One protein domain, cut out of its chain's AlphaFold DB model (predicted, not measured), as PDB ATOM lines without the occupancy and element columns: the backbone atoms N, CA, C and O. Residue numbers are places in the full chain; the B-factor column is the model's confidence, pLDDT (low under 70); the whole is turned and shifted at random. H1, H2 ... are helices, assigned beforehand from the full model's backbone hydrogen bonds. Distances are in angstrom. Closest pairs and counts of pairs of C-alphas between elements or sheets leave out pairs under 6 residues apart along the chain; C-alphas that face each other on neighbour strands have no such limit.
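Overview. This is residues 231 to 314 of the 601 residues of the protein "Rho-GAP domain-containing protein" of Puccinia sorghi (UniProt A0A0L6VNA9). Three helices make the body: H4, the longest by residues, packs with H2 and with H3, which crosses it steeply, and the three centres make a triangle. The short H1 lies away from this body and touches no helix, while two long links without a named element, residues 255 to 274 and residues 287 to 298, join H2 to H3 and H3 to H4. The printed part has 84 residues, with four named helices in the order H1, H2, H3, H4 and no named strand; its class is all helix, and the helices hold 42 residues. The whole is compact, with a radius of gyration of the C-alphas of 13.0 A, yet elongated in outline, spanning 39 by 26 by 23 A.

Arrangement. H1, residues 231 to 234, is apart from H2, residues 244 to 254. It is also apart from H3, residues 275 to 286, and from H4, residues 299 to 313. H2 and H3 are close but not clearly touching; their closest C-alphas, those of Val 245 and Tyr 285, are 6.6 A apart. Their lines stand at a steep tilt of 51 degrees, opposite ways. H2 and H4 touch, and their closest C-alphas, those of Ser 249 and Ala 303, are 4.2 A apart. These two run opposite ways at a steep tilt of 39 degrees. H3 touches H4 with residues 277 to 282 alone, and H4 touches H3 with residues 302 to 306 alone; the closest C-alphas, those of Thr 278 and Leu 302, are 6.2 A apart. H3 and H4 run the same way at a steep tilt of 66 degrees. In H2, H3 and H4 every O i to N i+4 pair is within hydrogen-bond range; H1 is too short for such a pair.

Along the chain. H1, residues 231 to 234, begins with C-alpha 231 at (15.032, 54.664, -5.184). H2, residues 244 to 254, measures 14.8 A from first to last C-alpha. H3, residues 275 to 286, measures 16.3 A and begins with C-alpha 275 at (-0.127, 34.039, -16.631). H4, residues 299 to 313, measures 20.5 A and ends with C-alpha 313 at (9.508, 41.499, -7.150).

Size, cuts and confidence. The two C-alphas farthest apart, those of Pro 236 and Val 259, are 40.5 A apart. The printed part has no cut. The link from H1 to H2 is short, with 9 residues, while those from H2 to H3 and from H3 to H4 are long, with 20 and 12 residues. In the first long link, residues 256 to 257 pair antiparallel with residues 260 to 261. The mean pLDDT of the printed part is 89.3, and residues 256 to 260 are under 70.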
ATOM      1  N   GLU A 231      14.181  53.474  -5.088       92.06
ATOM      2  CA  GLU A 231      15.032  54.664  -5.184       92.06
ATOM      3  C   GLU A 231      15.538  54.894  -6.611       92.06
ATOM      4  O   GLU A 231      15.586  56.035  -7.060       92.06
ATOM      5  N   GLU A 232      15.844  53.834  -7.363       93.19
ATOM      6  CA  GLU A 232      16.239  53.955  -8.771       93.19
ATOM      7  C   GLU A 232      15.044  54.330  -9.665       93.19
ATOM      8  O   GLU A 232      15.165  55.178 -10.548       93.19
ATOM      9  N   LEU A 233      13.860  53.755  -9.416       92.06
ATOM     10  CA  LEU A 233      12.664  54.036 -10.220       92.06
ATOM     11  C   LEU A 233      12.035  55.399  -9.914       92.06
ATOM     12  O   LEU A 233      11.638  56.121 -10.828       92.06
ATOM     13  N   MET A 234      11.891  55.724  -8.632       92.88
ATOM     14  CA  MET A 234      11.127  56.873  -8.141       92.88
ATOM     15  C   MET A 234      12.032  58.032  -7.698       92.88
ATOM     16  O   MET A 234      11.539  59.136  -7.485       92.88
ATOM     17  N   GLY A 235      13.345  57.810  -7.594       90.50
ATOM     18  CA  GLY A 235      14.278  58.710  -6.918       90.50
ATOM     19  C   GLY A 235      14.280  58.500  -5.392       90.50
ATOM     20  O   GLY A 235      13.364  57.866  -4.866       90.50
ATOM     21  N   PRO A 236      15.284  59.004  -4.652       88.19
ATOM     22  CA  PRO A 236      15.366  58.882  -3.189       88.19
ATOM     23  C   PRO A 236      14.171  59.498  -2.441       88.19
ATOM     24  O   PRO A 236      13.722  58.955  -1.432       88.19
ATOM     25  N   ASP A 237      13.621  60.600  -2.956       87.06
ATOM     26  CA  ASP A 237      12.508  61.334  -2.345       87.06
ATOM     27  C   ASP A 237      11.172  61.111  -3.076       87.06
ATOM     28  O   ASP A 237      10.176  61.764  -2.770       87.06
ATOM     29  N   GLY A 238      11.129  60.199  -4.053       87.25
ATOM     30  CA  GLY A 238       9.947  59.955  -4.879       87.25
ATOM     31  C   GLY A 238       9.701  61.016  -5.960       87.25
ATOM     32  O   GLY A 238       8.602  61.087  -6.510       87.25
ATOM     33  N   GLN A 239      10.702  61.839  -6.286       87.19
ATOM     34  CA  GLN A 239      10.594  62.951  -7.234       87.19
ATOM     35  C   GLN A 239      10.245  62.538  -8.675       87.19
ATOM     36  O   GLN A 239       9.697  63.345  -9.423       87.19
ATOM     37  N   ASN A 240      10.526  61.290  -9.070       84.81
ATOM     38  CA  ASN A 240      10.150  60.758 -10.385       84.81
ATOM     39  C   ASN A 240       8.700  60.234 -10.409       84.81
ATOM     40  O   ASN A 240       8.208  59.820 -11.459       84.81
ATOM     41  N   GLY A 241       8.004  60.272  -9.267       88.62
ATOM     42  CA  GLY A 241       6.609  59.877  -9.121       88.62
ATOM     43  C   GLY A 241       6.383  58.365  -9.037       88.62
ATOM     44  O   GLY A 241       7.309  57.556  -9.029       88.62
ATOM     45  N   ILE A 242       5.108  57.977  -8.954       92.62
ATOM     46  CA  ILE A 242       4.684  56.568  -8.908       92.62
ATOM     47  C   ILE A 242       5.037  55.873 -10.237       92.62
ATOM     48  O   ILE A 242       4.741  56.434 -11.294       92.62
ATOM     49  N   PRO A 243       5.588  54.645 -10.244       93.88
ATOM     50  CA  PRO A 243       5.870  53.919 -11.480       93.88
ATOM     51  C   PRO A 243       4.619  53.748 -12.352       93.88
ATOM     52  O   PRO A 243       3.550  53.394 -11.857       93.88
ATOM     53  N   LEU A 244       4.753  53.944 -13.666       89.94
ATOM     54  CA  LEU A 244       3.605  53.951 -14.587       89.94
ATOM     55  C   LEU A 244       2.811  52.645 -14.590       89.94
ATOM     56  O   LEU A 244       1.594  52.694 -14.676       89.94
ATOM     57  N   VAL A 245       3.458  51.492 -14.394       94.75
ATOM     58  CA  VAL A 245       2.740  50.214 -14.248       94.75
ATOM     59  C   VAL A 245       1.747  50.236 -13.082       94.75
ATOM     60  O   VAL A 245       0.663  49.671 -13.192       94.75
ATOM     61  N   ILE A 246       2.078  50.924 -11.986       96.81
ATOM     62  CA  ILE A 246       1.200  51.082 -10.822       96.81
ATOM     63  C   ILE A 246       0.107  52.111 -11.111       96.81
ATOM     64  O   ILE A 246      -1.052  51.854 -10.783       96.81
ATOM     65  N   GLN A 247       0.450  53.229 -11.762       93.31
ATOM     66  CA  GLN A 247      -0.530  54.247 -12.156       93.31
ATOM     67  C   GLN A 247      -1.566  53.684 -13.135       93.31
ATOM     68  O   GLN A 247      -2.760  53.745 -12.863       93.31
ATOM     69  N   ASP A 248      -1.119  53.079 -14.235       92.31
ATOM     70  CA  ASP A 248      -1.975  52.482 -15.262       92.31
ATOM     71  C   ASP A 248      -2.844  51.366 -14.675       92.31
ATOM     72  O   ASP A 248      -4.033  51.289 -14.975       92.31
ATOM     73  N   SER A 249      -2.287  50.534 -13.784       95.19
ATOM     74  CA  SER A 249      -3.058  49.489 -13.098       95.19
ATOM     75  C   SER A 249      -4.155  50.081 -12.212       95.19
ATOM     76  O   SER A 249      -5.307  49.645 -12.261       95.19
ATOM     77  N   ALA A 250      -3.827  51.088 -11.398       93.31
ATOM     78  CA  ALA A 250      -4.802  51.736 -10.530       93.31
ATOM     79  C   ALA A 250      -5.878  52.474 -11.338       93.31
ATOM     80  O   ALA A 250      -7.058  52.385 -11.001       93.31
ATOM     81  N   ASN A 251      -5.487  53.143 -12.425       90.75
ATOM     82  CA  ASN A 251      -6.399  53.809 -13.347       90.75
ATOM     83  C   ASN A 251      -7.320  52.802 -14.035       90.75
ATOM     84  O   ASN A 251      -8.523  53.018 -14.046       90.75
ATOM     85  N   CYS A 252      -6.804  51.664 -14.506       91.38
ATOM     86  CA  CYS A 252      -7.614  50.596 -15.094       91.38
ATOM     87  C   CYS A 252      -8.662  50.051 -14.105       91.38
ATOM     88  O   CYS A 252      -9.815  49.836 -14.474       91.38
ATOM     89  N   ILE A 253      -8.296  49.876 -12.829       92.88
ATOM     90  CA  ILE A 253      -9.230  49.419 -11.786       92.88
ATOM     91  C   ILE A 253     -10.272  50.496 -11.447       92.88
ATOM     92  O   ILE A 253     -11.443  50.173 -11.247       92.88
ATOM     93  N   ARG A 254      -9.863  51.769 -11.372       89.56
ATOM     94  CA  ARG A 254     -10.754  52.905 -11.075       89.56
ATOM     95  C   ARG A 254     -11.603  53.334 -12.269       89.56
ATOM     96  O   ARG A 254     -12.631  53.971 -12.058       89.56
ATOM     97  N   SER A 255     -11.193  52.996 -13.490       82.44
ATOM     98  CA  SER A 255     -11.840  53.458 -14.712       82.44
ATOM     99  C   SER A 255     -13.319  53.082 -14.700       82.44
ATOM    100  O   SER A 255     -13.719  51.933 -14.466       82.44
ATOM    101  N   SER A 256     -14.148  54.103 -14.892       61.72
ATOM    102  CA  SER A 256     -15.589  53.994 -15.031       61.72
ATOM    103  C   SER A 256     -15.945  54.089 -16.509       61.72
ATOM    104  O   SER A 256     -16.602  55.039 -16.930       61.72
ATOM    105  N   ASP A 257     -15.497  53.136 -17.322       57.34
ATOM    106  CA  ASP A 257     -16.007  53.071 -18.686       57.34
ATOM    107  C   ASP A 257     -17.510  52.764 -18.655       57.34
ATOM    108  O   ASP A 257     -17.984  51.971 -17.835       57.34
ATOM    109  N   ASN A 258     -18.251  53.411 -19.563       40.28
ATOM    110  CA  ASN A 258     -19.719  53.567 -19.612       40.28
ATOM    111  C   ASN A 258     -20.565  52.273 -19.568       40.28
ATOM    112  O   ASN A 258     -21.789  52.334 -19.662       40.28
ATOM    113  N   VAL A 259     -19.948  51.099 -19.432       53.84
ATOM    114  CA  VAL A 259     -20.622  49.798 -19.373       53.84
ATOM    115  C   VAL A 259     -20.443  49.115 -18.007       53.84
ATOM    116  O   VAL A 259     -21.403  48.528 -17.511       53.84
ATOM    117  N   LYS A 260     -19.267  49.207 -17.359       58.72
ATOM    118  CA  LYS A 260     -18.982  48.681 -16.003       58.72
ATOM    119  C   LYS A 260     -17.769  49.403 -15.406       58.72
ATOM    120  O   LYS A 260     -16.717  49.428 -16.029       58.72
ATOM    121  N   THR A 261     -17.872  49.896 -14.170       76.25
ATOM    122  CA  THR A 261     -16.680  50.338 -13.419       76.25
ATOM    123  C   THR A 261     -15.807  49.135 -13.052       76.25
ATOM    124  O   THR A 261     -16.321  48.122 -12.559       76.25
ATOM    125  N   GLY A 262     -14.490  49.250 -13.262       76.56
ATOM    126  CA  GLY A 262     -13.508  48.231 -12.870       76.56
ATOM    127  C   GLY A 262     -13.623  47.837 -11.391       76.56
ATOM    128  O   GLY A 262     -13.451  46.671 -11.038       76.56
ATOM    129  N   MET A 263     -14.061  48.763 -10.534       87.56
ATOM    130  CA  MET A 263     -14.216  48.563  -9.091       87.56
ATOM    131  C   MET A 263     -15.296  47.552  -8.695       87.56
ATOM    132  O   MET A 263     -15.310  47.113  -7.547       87.56
ATOM    133  N   LYS A 264     -16.195  47.172  -9.614       88.19
ATOM    134  CA  LYS A 264     -17.265  46.188  -9.368       88.19
ATOM    135  C   LYS A 264     -16.869  44.750  -9.719       88.19
ATOM    136  O   LYS A 264     -17.666  43.844  -9.487       88.19
ATOM    137  N   PHE A 265     -15.682  44.514 -10.282       90.00
ATOM    138  CA  PHE A 265     -15.249  43.163 -10.647       90.00
ATOM    139  C   PHE A 265     -15.037  42.295  -9.403       90.00
ATOM    140  O   PHE A 265     -14.253  42.627  -8.517       90.00
ATOM    141  N   GLU A 266     -15.723  41.155  -9.341       93.25
ATOM    142  CA  GLU A 266     -15.649  40.271  -8.180       93.25
ATOM    143  C   GLU A 266     -14.284  39.590  -8.046       93.25
ATOM    144  O   GLU A 266     -13.809  38.922  -8.972       93.25
ATOM    145  N   GLY A 267     -13.694  39.692  -6.853       93.69
ATOM    146  CA  GLY A 267     -12.471  38.983  -6.488       93.69
ATOM    147  C   GLY A 267     -11.183  39.587  -7.052       93.69
ATOM    148  O   GLY A 267     -10.227  38.839  -7.276       93.69
ATOM    149  N   LEU A 268     -11.129  40.903  -7.293       94.44
ATOM    150  CA  LEU A 268      -9.873  41.611  -7.590       94.44
ATOM    151  C   LEU A 268      -8.808  41.306  -6.522       94.44
ATOM    152  O   LEU A 268      -9.140  41.068  -5.369       94.44
ATOM    153  N   PHE A 269      -7.526  41.253  -6.898       96.88
ATOM    154  CA  PHE A 269      -6.399  40.785  -6.060       96.88
ATOM    155  C   PHE A 269      -6.446  39.313  -5.615       96.88
ATOM    156  O   PHE A 269      -5.388  38.746  -5.336       96.88
ATOM    157  N   ARG A 270      -7.610  38.659  -5.614       96.38
ATOM    158  CA  ARG A 270      -7.766  37.243  -5.255       96.38
ATOM    159  C   ARG A 270      -7.687  36.316  -6.468       96.38
ATOM    160  O   ARG A 270      -6.988  35.308  -6.418       96.38
ATOM    161  N   ARG A 271      -8.398  36.637  -7.552       94.31
ATOM    162  CA  ARG A 271      -8.480  35.802  -8.762       94.31
ATOM    163  C   ARG A 271      -7.295  36.076  -9.699       94.31
ATOM    164  O   ARG A 271      -7.081  37.237 -10.046       94.31
ATOM    165  N   PRO A 272      -6.524  35.051 -10.104       92.31
ATOM    166  CA  PRO A 272      -5.423  35.238 -11.040       92.31
ATOM    167  C   PRO A 272      -5.938  35.372 -12.488       92.31
ATOM    168  O   PRO A 272      -6.838  34.629 -12.881       92.31
ATOM    169  N   PRO A 273      -5.367  36.281 -13.293       93.00
ATOM    170  CA  PRO A 273      -5.571  36.344 -14.735       93.00
ATOM    171  C   PRO A 273      -4.682  35.319 -15.461       93.00
ATOM    172  O   PRO A 273      -3.918  34.571 -14.847       93.00
ATOM    173  N   SER A 274      -4.733  35.321 -16.796       92.56
ATOM    174  CA  SER A 274      -3.806  34.556 -17.639       92.56
ATOM    175  C   SER A 274      -2.341  34.900 -17.324       92.56
ATOM    176  O   SER A 274      -1.907  36.043 -17.504       92.56
ATOM    177  N   LEU A 275      -1.561  33.895 -16.909       92.44
ATOM    178  CA  LEU A 275      -0.127  34.039 -16.631       92.44
ATOM    179  C   LEU A 275       0.642  34.519 -17.870       92.44
ATOM    180  O   LEU A 275       1.430  35.456 -17.780       92.44
ATOM    181  N   THR A 276       0.360  33.934 -19.037       91.69
ATOM    182  CA  THR A 276       0.971  34.330 -20.314       91.69
ATOM    183  C   THR A 276       0.726  35.807 -20.613       91.69
ATOM    184  O   THR A 276       1.660  36.536 -20.925       91.69
ATOM    185  N   THR A 277      -0.517  36.275 -20.456       92.31
ATOM    186  CA  THR A 277      -0.867  37.685 -20.700       92.31
ATOM    187  C   THR A 277      -0.219  38.614 -19.670       92.31
ATOM    188  O   THR A 277       0.248  39.693 -20.021       92.31
ATOM    189  N   THR A 278      -0.118  38.175 -18.413       94.81
ATOM    190  CA  THR A 278       0.567  38.929 -17.352       94.81
ATOM    191  C   THR A 278       2.048  39.120 -17.677       94.81
ATOM    192  O   THR A 278       2.551  40.233 -17.558       94.81
ATOM    193  N   ASN A 279       2.731  38.070 -18.147       93.81
ATOM    194  CA  ASN A 279       4.140  38.148 -18.543       93.81
ATOM    195  C   ASN A 279       4.343  39.046 -19.770       93.81
ATOM    196  O   ASN A 279       5.248  39.869 -19.763       93.81
ATOM    197  N   ILE A 280       3.464  38.960 -20.777       92.88
ATOM    198  CA  ILE A 280       3.495  39.860 -21.943       92.88
ATOM    199  C   ILE A 280       3.462  41.327 -21.502       92.88
ATOM    200  O   ILE A 280       4.285  42.127 -21.947       92.88
ATOM    201  N   ILE A 281       2.509  41.678 -20.630       93.69
ATOM    202  CA  ILE A 281       2.329  43.056 -20.167       93.69
ATOM    203  C   ILE A 281       3.489  43.487 -19.267       93.69
ATOM    204  O   ILE A 281       4.000  44.592 -19.437       93.69
ATOM    205  N   ARG A 282       3.946  42.621 -18.354       95.19
ATOM    206  CA  ARG A 282       5.146  42.863 -17.539       95.19
ATOM    207  C   ARG A 282       6.335  43.217 -18.431       95.19
ATOM    208  O   ARG A 282       6.934  44.273 -18.256       95.19
ATOM    209  N   ASP A 283       6.623  42.377 -19.423       93.25
ATOM    210  CA  ASP A 283       7.772  42.574 -20.301       93.25
ATOM    211  C   ASP A 283       7.603  43.837 -21.168       93.25
ATOM    212  O   ASP A 283       8.584  44.494 -21.511       93.25
ATOM    213  N   ALA A 284       6.365  44.209 -21.521       92.12
ATOM    214  CA  ALA A 284       6.079  45.476 -22.194       92.12
ATOM    215  C   ALA A 284       6.425  46.681 -21.307       92.12
ATOM    216  O   ALA A 284       7.087  47.604 -21.781       92.12
ATOM    217  N   TYR A 285       6.074  46.657 -20.019       93.06
ATOM    218  CA  TYR A 285       6.492  47.700 -19.078       93.06
ATOM    219  C   TYR A 285       8.007  47.745 -18.880       93.06
ATOM    220  O   TYR A 285       8.570  48.840 -18.898       93.06
ATOM    221  N   ASP A 286       8.678  46.594 -18.769       93.00
ATOM    222  CA  ASP A 286      10.145  46.533 -18.669       93.00
ATOM    223  C   ASP A 286      10.835  47.154 -19.885       93.00
ATOM    224  O   ASP A 286      11.847  47.838 -19.753       93.00
ATOM    225  N   ARG A 287      10.253  46.983 -21.075       90.06
ATOM    226  CA  ARG A 287      10.727  47.624 -22.307       90.06
ATOM    227  C   ARG A 287      10.306  49.083 -22.451       90.06
ATOM    228  O   ARG A 287      10.651  49.694 -23.458       90.06
ATOM    229  N   ARG A 288       9.545  49.639 -21.505       86.06
ATOM    230  CA  ARG A 288       8.910  50.953 -21.640       86.06
ATOM    231  C   ARG A 288       8.057  51.005 -22.917       86.06
ATOM    232  O   ARG A 288       8.278  51.811 -23.815       86.06
ATOM    233  N   GLN A 289       7.088  50.106 -23.033       86.94
ATOM    234  CA  GLN A 289       6.080  50.113 -24.098       86.94
ATOM    235  C   GLN A 289       4.709  50.484 -23.523       86.94
ATOM    236  O   GLN A 289       4.391  50.095 -22.399       86.94
ATOM    237  N   PRO A 290       3.914  51.307 -24.234       85.19
ATOM    238  CA  PRO A 290       2.621  51.745 -23.738       85.19
ATOM    239  C   PRO A 290       1.664  50.563 -23.741       85.19
ATOM    240  O   PRO A 290       1.551  49.839 -24.732       85.19
ATOM    241  N   VAL A 291       0.967  50.387 -22.625       87.75
ATOM    242  CA  VAL A 291      -0.025  49.332 -22.460       87.75
ATOM    243  C   VAL A 291      -1.351  49.977 -22.108       87.75
ATOM    244  O   VAL A 291      -1.464  50.704 -21.128       87.75
ATOM    245  N   LYS A 292      -2.372  49.683 -22.907       85.00
ATOM    246  CA  LYS A 292      -3.757  50.030 -22.600       85.00
ATOM    247  C   LYS A 292      -4.432  48.807 -22.004       85.00
ATOM    248  O   LYS A 292      -4.894  47.938 -22.737       85.00
ATOM    249  N   MET A 293      -4.434  48.699 -20.678       85.94
ATOM    250  CA  MET A 293      -5.026  47.538 -19.995       85.94
ATOM    251  C   MET A 293      -6.542  47.431 -20.217       85.94
ATOM    252  O   MET A 293      -7.084  46.334 -20.168       85.94
ATOM    253  N   GLU A 294      -7.205  48.550 -20.507       81.88
ATOM    254  CA  GLU A 294      -8.639  48.644 -20.821       81.88
ATOM    255  C   GLU A 294      -9.027  47.878 -22.094       81.88
ATOM    256  O   GLU A 294     -10.153  47.400 -22.210       81.88
ATOM    257  N   ASP A 295      -8.084  47.699 -23.028       79.81
ATOM    258  CA  ASP A 295      -8.313  46.925 -24.252       79.81
ATOM    259  C   ASP A 295      -8.354  45.405 -23.980       79.81
ATOM    260  O   ASP A 295      -8.763  44.626 -24.841       79.81
ATOM    261  N   TYR A 296      -7.949  44.960 -22.784       84.56
ATOM    262  CA  TYR A 296      -7.949  43.554 -22.394       84.56
ATOM    263  C   TYR A 296      -9.256  43.196 -21.682       84.56
ATOM    264  O   TYR A 296      -9.662  43.854 -20.728       84.56
ATOM    265  N   GLN A 297      -9.862  42.067 -22.064       82.19
ATOM    266  CA  GLN A 297     -11.086  41.563 -21.423       82.19
ATOM    267  C   GLN A 297     -10.934  41.374 -19.899       82.19
ATOM    268  O   GLN A 297     -11.849  41.698 -19.143       82.19
ATOM    269  N   ASP A 298      -9.765  40.903 -19.453       87.81
ATOM    270  CA  ASP A 298      -9.420  40.703 -18.039       87.81
ATOM    271  C   ASP A 298      -8.594  41.868 -17.455       87.81
ATOM    272  O   ASP A 298      -7.879  41.685 -16.466       87.81
ATOM    273  N   GLY A 299      -8.659  43.060 -18.063       91.06
ATOM    274  CA  GLY A 299      -7.856  44.241 -17.713       91.06
ATOM    275  C   GLY A 299      -7.746  44.511 -16.205       91.06
ATOM    276  O   GLY A 299      -6.629  44.515 -15.684       91.06
ATOM    277  N   PRO A 300      -8.861  44.617 -15.456       93.50
ATOM    278  CA  PRO A 300      -8.820  44.835 -14.007       93.50
ATOM    279  C   PRO A 300      -8.106  43.725 -13.211       93.50
ATOM    280  O   PRO A 300      -7.415  44.005 -12.228       93.50
ATOM    281  N   PHE A 301      -8.219  42.456 -13.628       95.12
ATOM    282  CA  PHE A 301      -7.511  41.342 -12.981       95.12
ATOM    283  C   PHE A 301      -6.012  41.344 -13.309       95.12
ATOM    284  O   PHE A 301      -5.191  41.015 -12.442       95.12
ATOM    285  N   LEU A 302      -5.652  41.735 -14.537       95.44
ATOM    286  CA  LEU A 302      -4.267  41.960 -14.963       95.44
ATOM    287  C   LEU A 302      -3.636  43.088 -14.144       95.44
ATOM    288  O   LEU A 302      -2.600  42.864 -13.525       95.44
ATOM    289  N   ALA A 303      -4.308  44.234 -14.038       96.12
ATOM    290  CA  ALA A 303      -3.891  45.374 -13.226       96.12
ATOM    291  C   ALA A 303      -3.627  44.987 -11.759       96.12
ATOM    292  O   ALA A 303      -2.536  45.211 -11.231       96.12
ATOM    293  N   ALA A 304      -4.585  44.319 -11.106       96.94
ATOM    294  CA  ALA A 304      -4.422  43.876  -9.718       96.94
ATOM    295  C   ALA A 304      -3.239  42.904  -9.552       96.94
ATOM    296  O   ALA A 304      -2.527  42.925  -8.545       96.94
ATOM    297  N   SER A 305      -3.005  42.045 -10.546       97.56
ATOM    298  CA  SER A 305      -1.898  41.087 -10.521       97.56
ATOM    299  C   SER A 305      -0.545  41.731 -10.789       97.56
ATOM    300  O   SER A 305       0.430  41.313 -10.171       97.56
ATOM    301  N   LEU A 306      -0.482  42.761 -11.636       98.06
ATOM    302  CA  LEU A 306       0.728  43.540 -11.894       98.06
ATOM    303  C   LEU A 306       1.146  44.350 -10.667       98.06
ATOM    304  O   LEU A 306       2.330  44.354 -10.348       98.06
ATOM    305  N   ILE A 307       0.201  44.934  -9.918       98.50
ATOM    306  CA  ILE A 307       0.499  45.589  -8.630       98.50
ATOM    307  C   ILE A 307       1.118  44.582  -7.651       98.50
ATOM    308  O   ILE A 307       2.193  44.828  -7.107       98.50
ATOM    309  N   LYS A 308       0.488  43.410  -7.466       98.25
ATOM    310  CA  LYS A 308       1.033  42.345  -6.602       98.25
ATOM    311  C   LYS A 308       2.408  41.869  -7.060       98.25
ATOM    312  O   LYS A 308       3.272  41.607  -6.229       98.25
ATOM    313  N   LEU A 309       2.590  41.701  -8.368       98.19
ATOM    314  CA  LEU A 309       3.846  41.256  -8.958       98.19
ATOM    315  C   LEU A 309       4.948  42.292  -8.734       98.19
ATOM    316  O   LEU A 309       6.018  41.915  -8.278       98.19
ATOM    317  N   PHE A 310       4.661  43.573  -8.978       98.50
ATOM    318  CA  PHE A 310       5.599  44.674  -8.785       98.50
ATOM    319  C   PHE A 310       6.084  44.732  -7.335       98.50
ATOM    320  O   PHE A 310       7.285  44.670  -7.101       98.50
ATOM    321  N   LEU A 311       5.157  44.744  -6.369       98.25
ATOM    322  CA  LEU A 311       5.481  44.745  -4.937       98.25
ATOM    323  C   LEU A 311       6.314  43.521  -4.535       98.25
ATOM    324  O   LEU A 311       7.328  43.647  -3.851       98.25
ATOM    325  N   ARG A 312       5.912  42.333  -5.004       97.69
ATOM    326  CA  ARG A 312       6.589  41.073  -4.686       97.69
ATOM    327  C   ARG A 312       7.993  40.993  -5.270       97.69
ATOM    328  O   ARG A 312       8.837  40.344  -4.663       97.69
ATOM    329  N   GLU A 313       8.229  41.577  -6.440       97.38
ATOM    330  CA  GLU A 313       9.508  41.499  -7.150       97.38
ATOM    331  C   GLU A 313      10.493  42.609  -6.779       97.38
ATOM    332  O   GLU A 313      11.623  42.568  -7.259       97.38
ATOM    333  N   LEU A 314      10.126  43.556  -5.905       97.06
ATOM    334  CA  LEU A 314      11.082  44.535  -5.387       97.06
ATOM    335  C   LEU A 314      12.308  43.822  -4.774       97.06
ATOM    336  O   LEU A 314      12.125  42.825  -4.055       97.06
TER     337      LEU A 314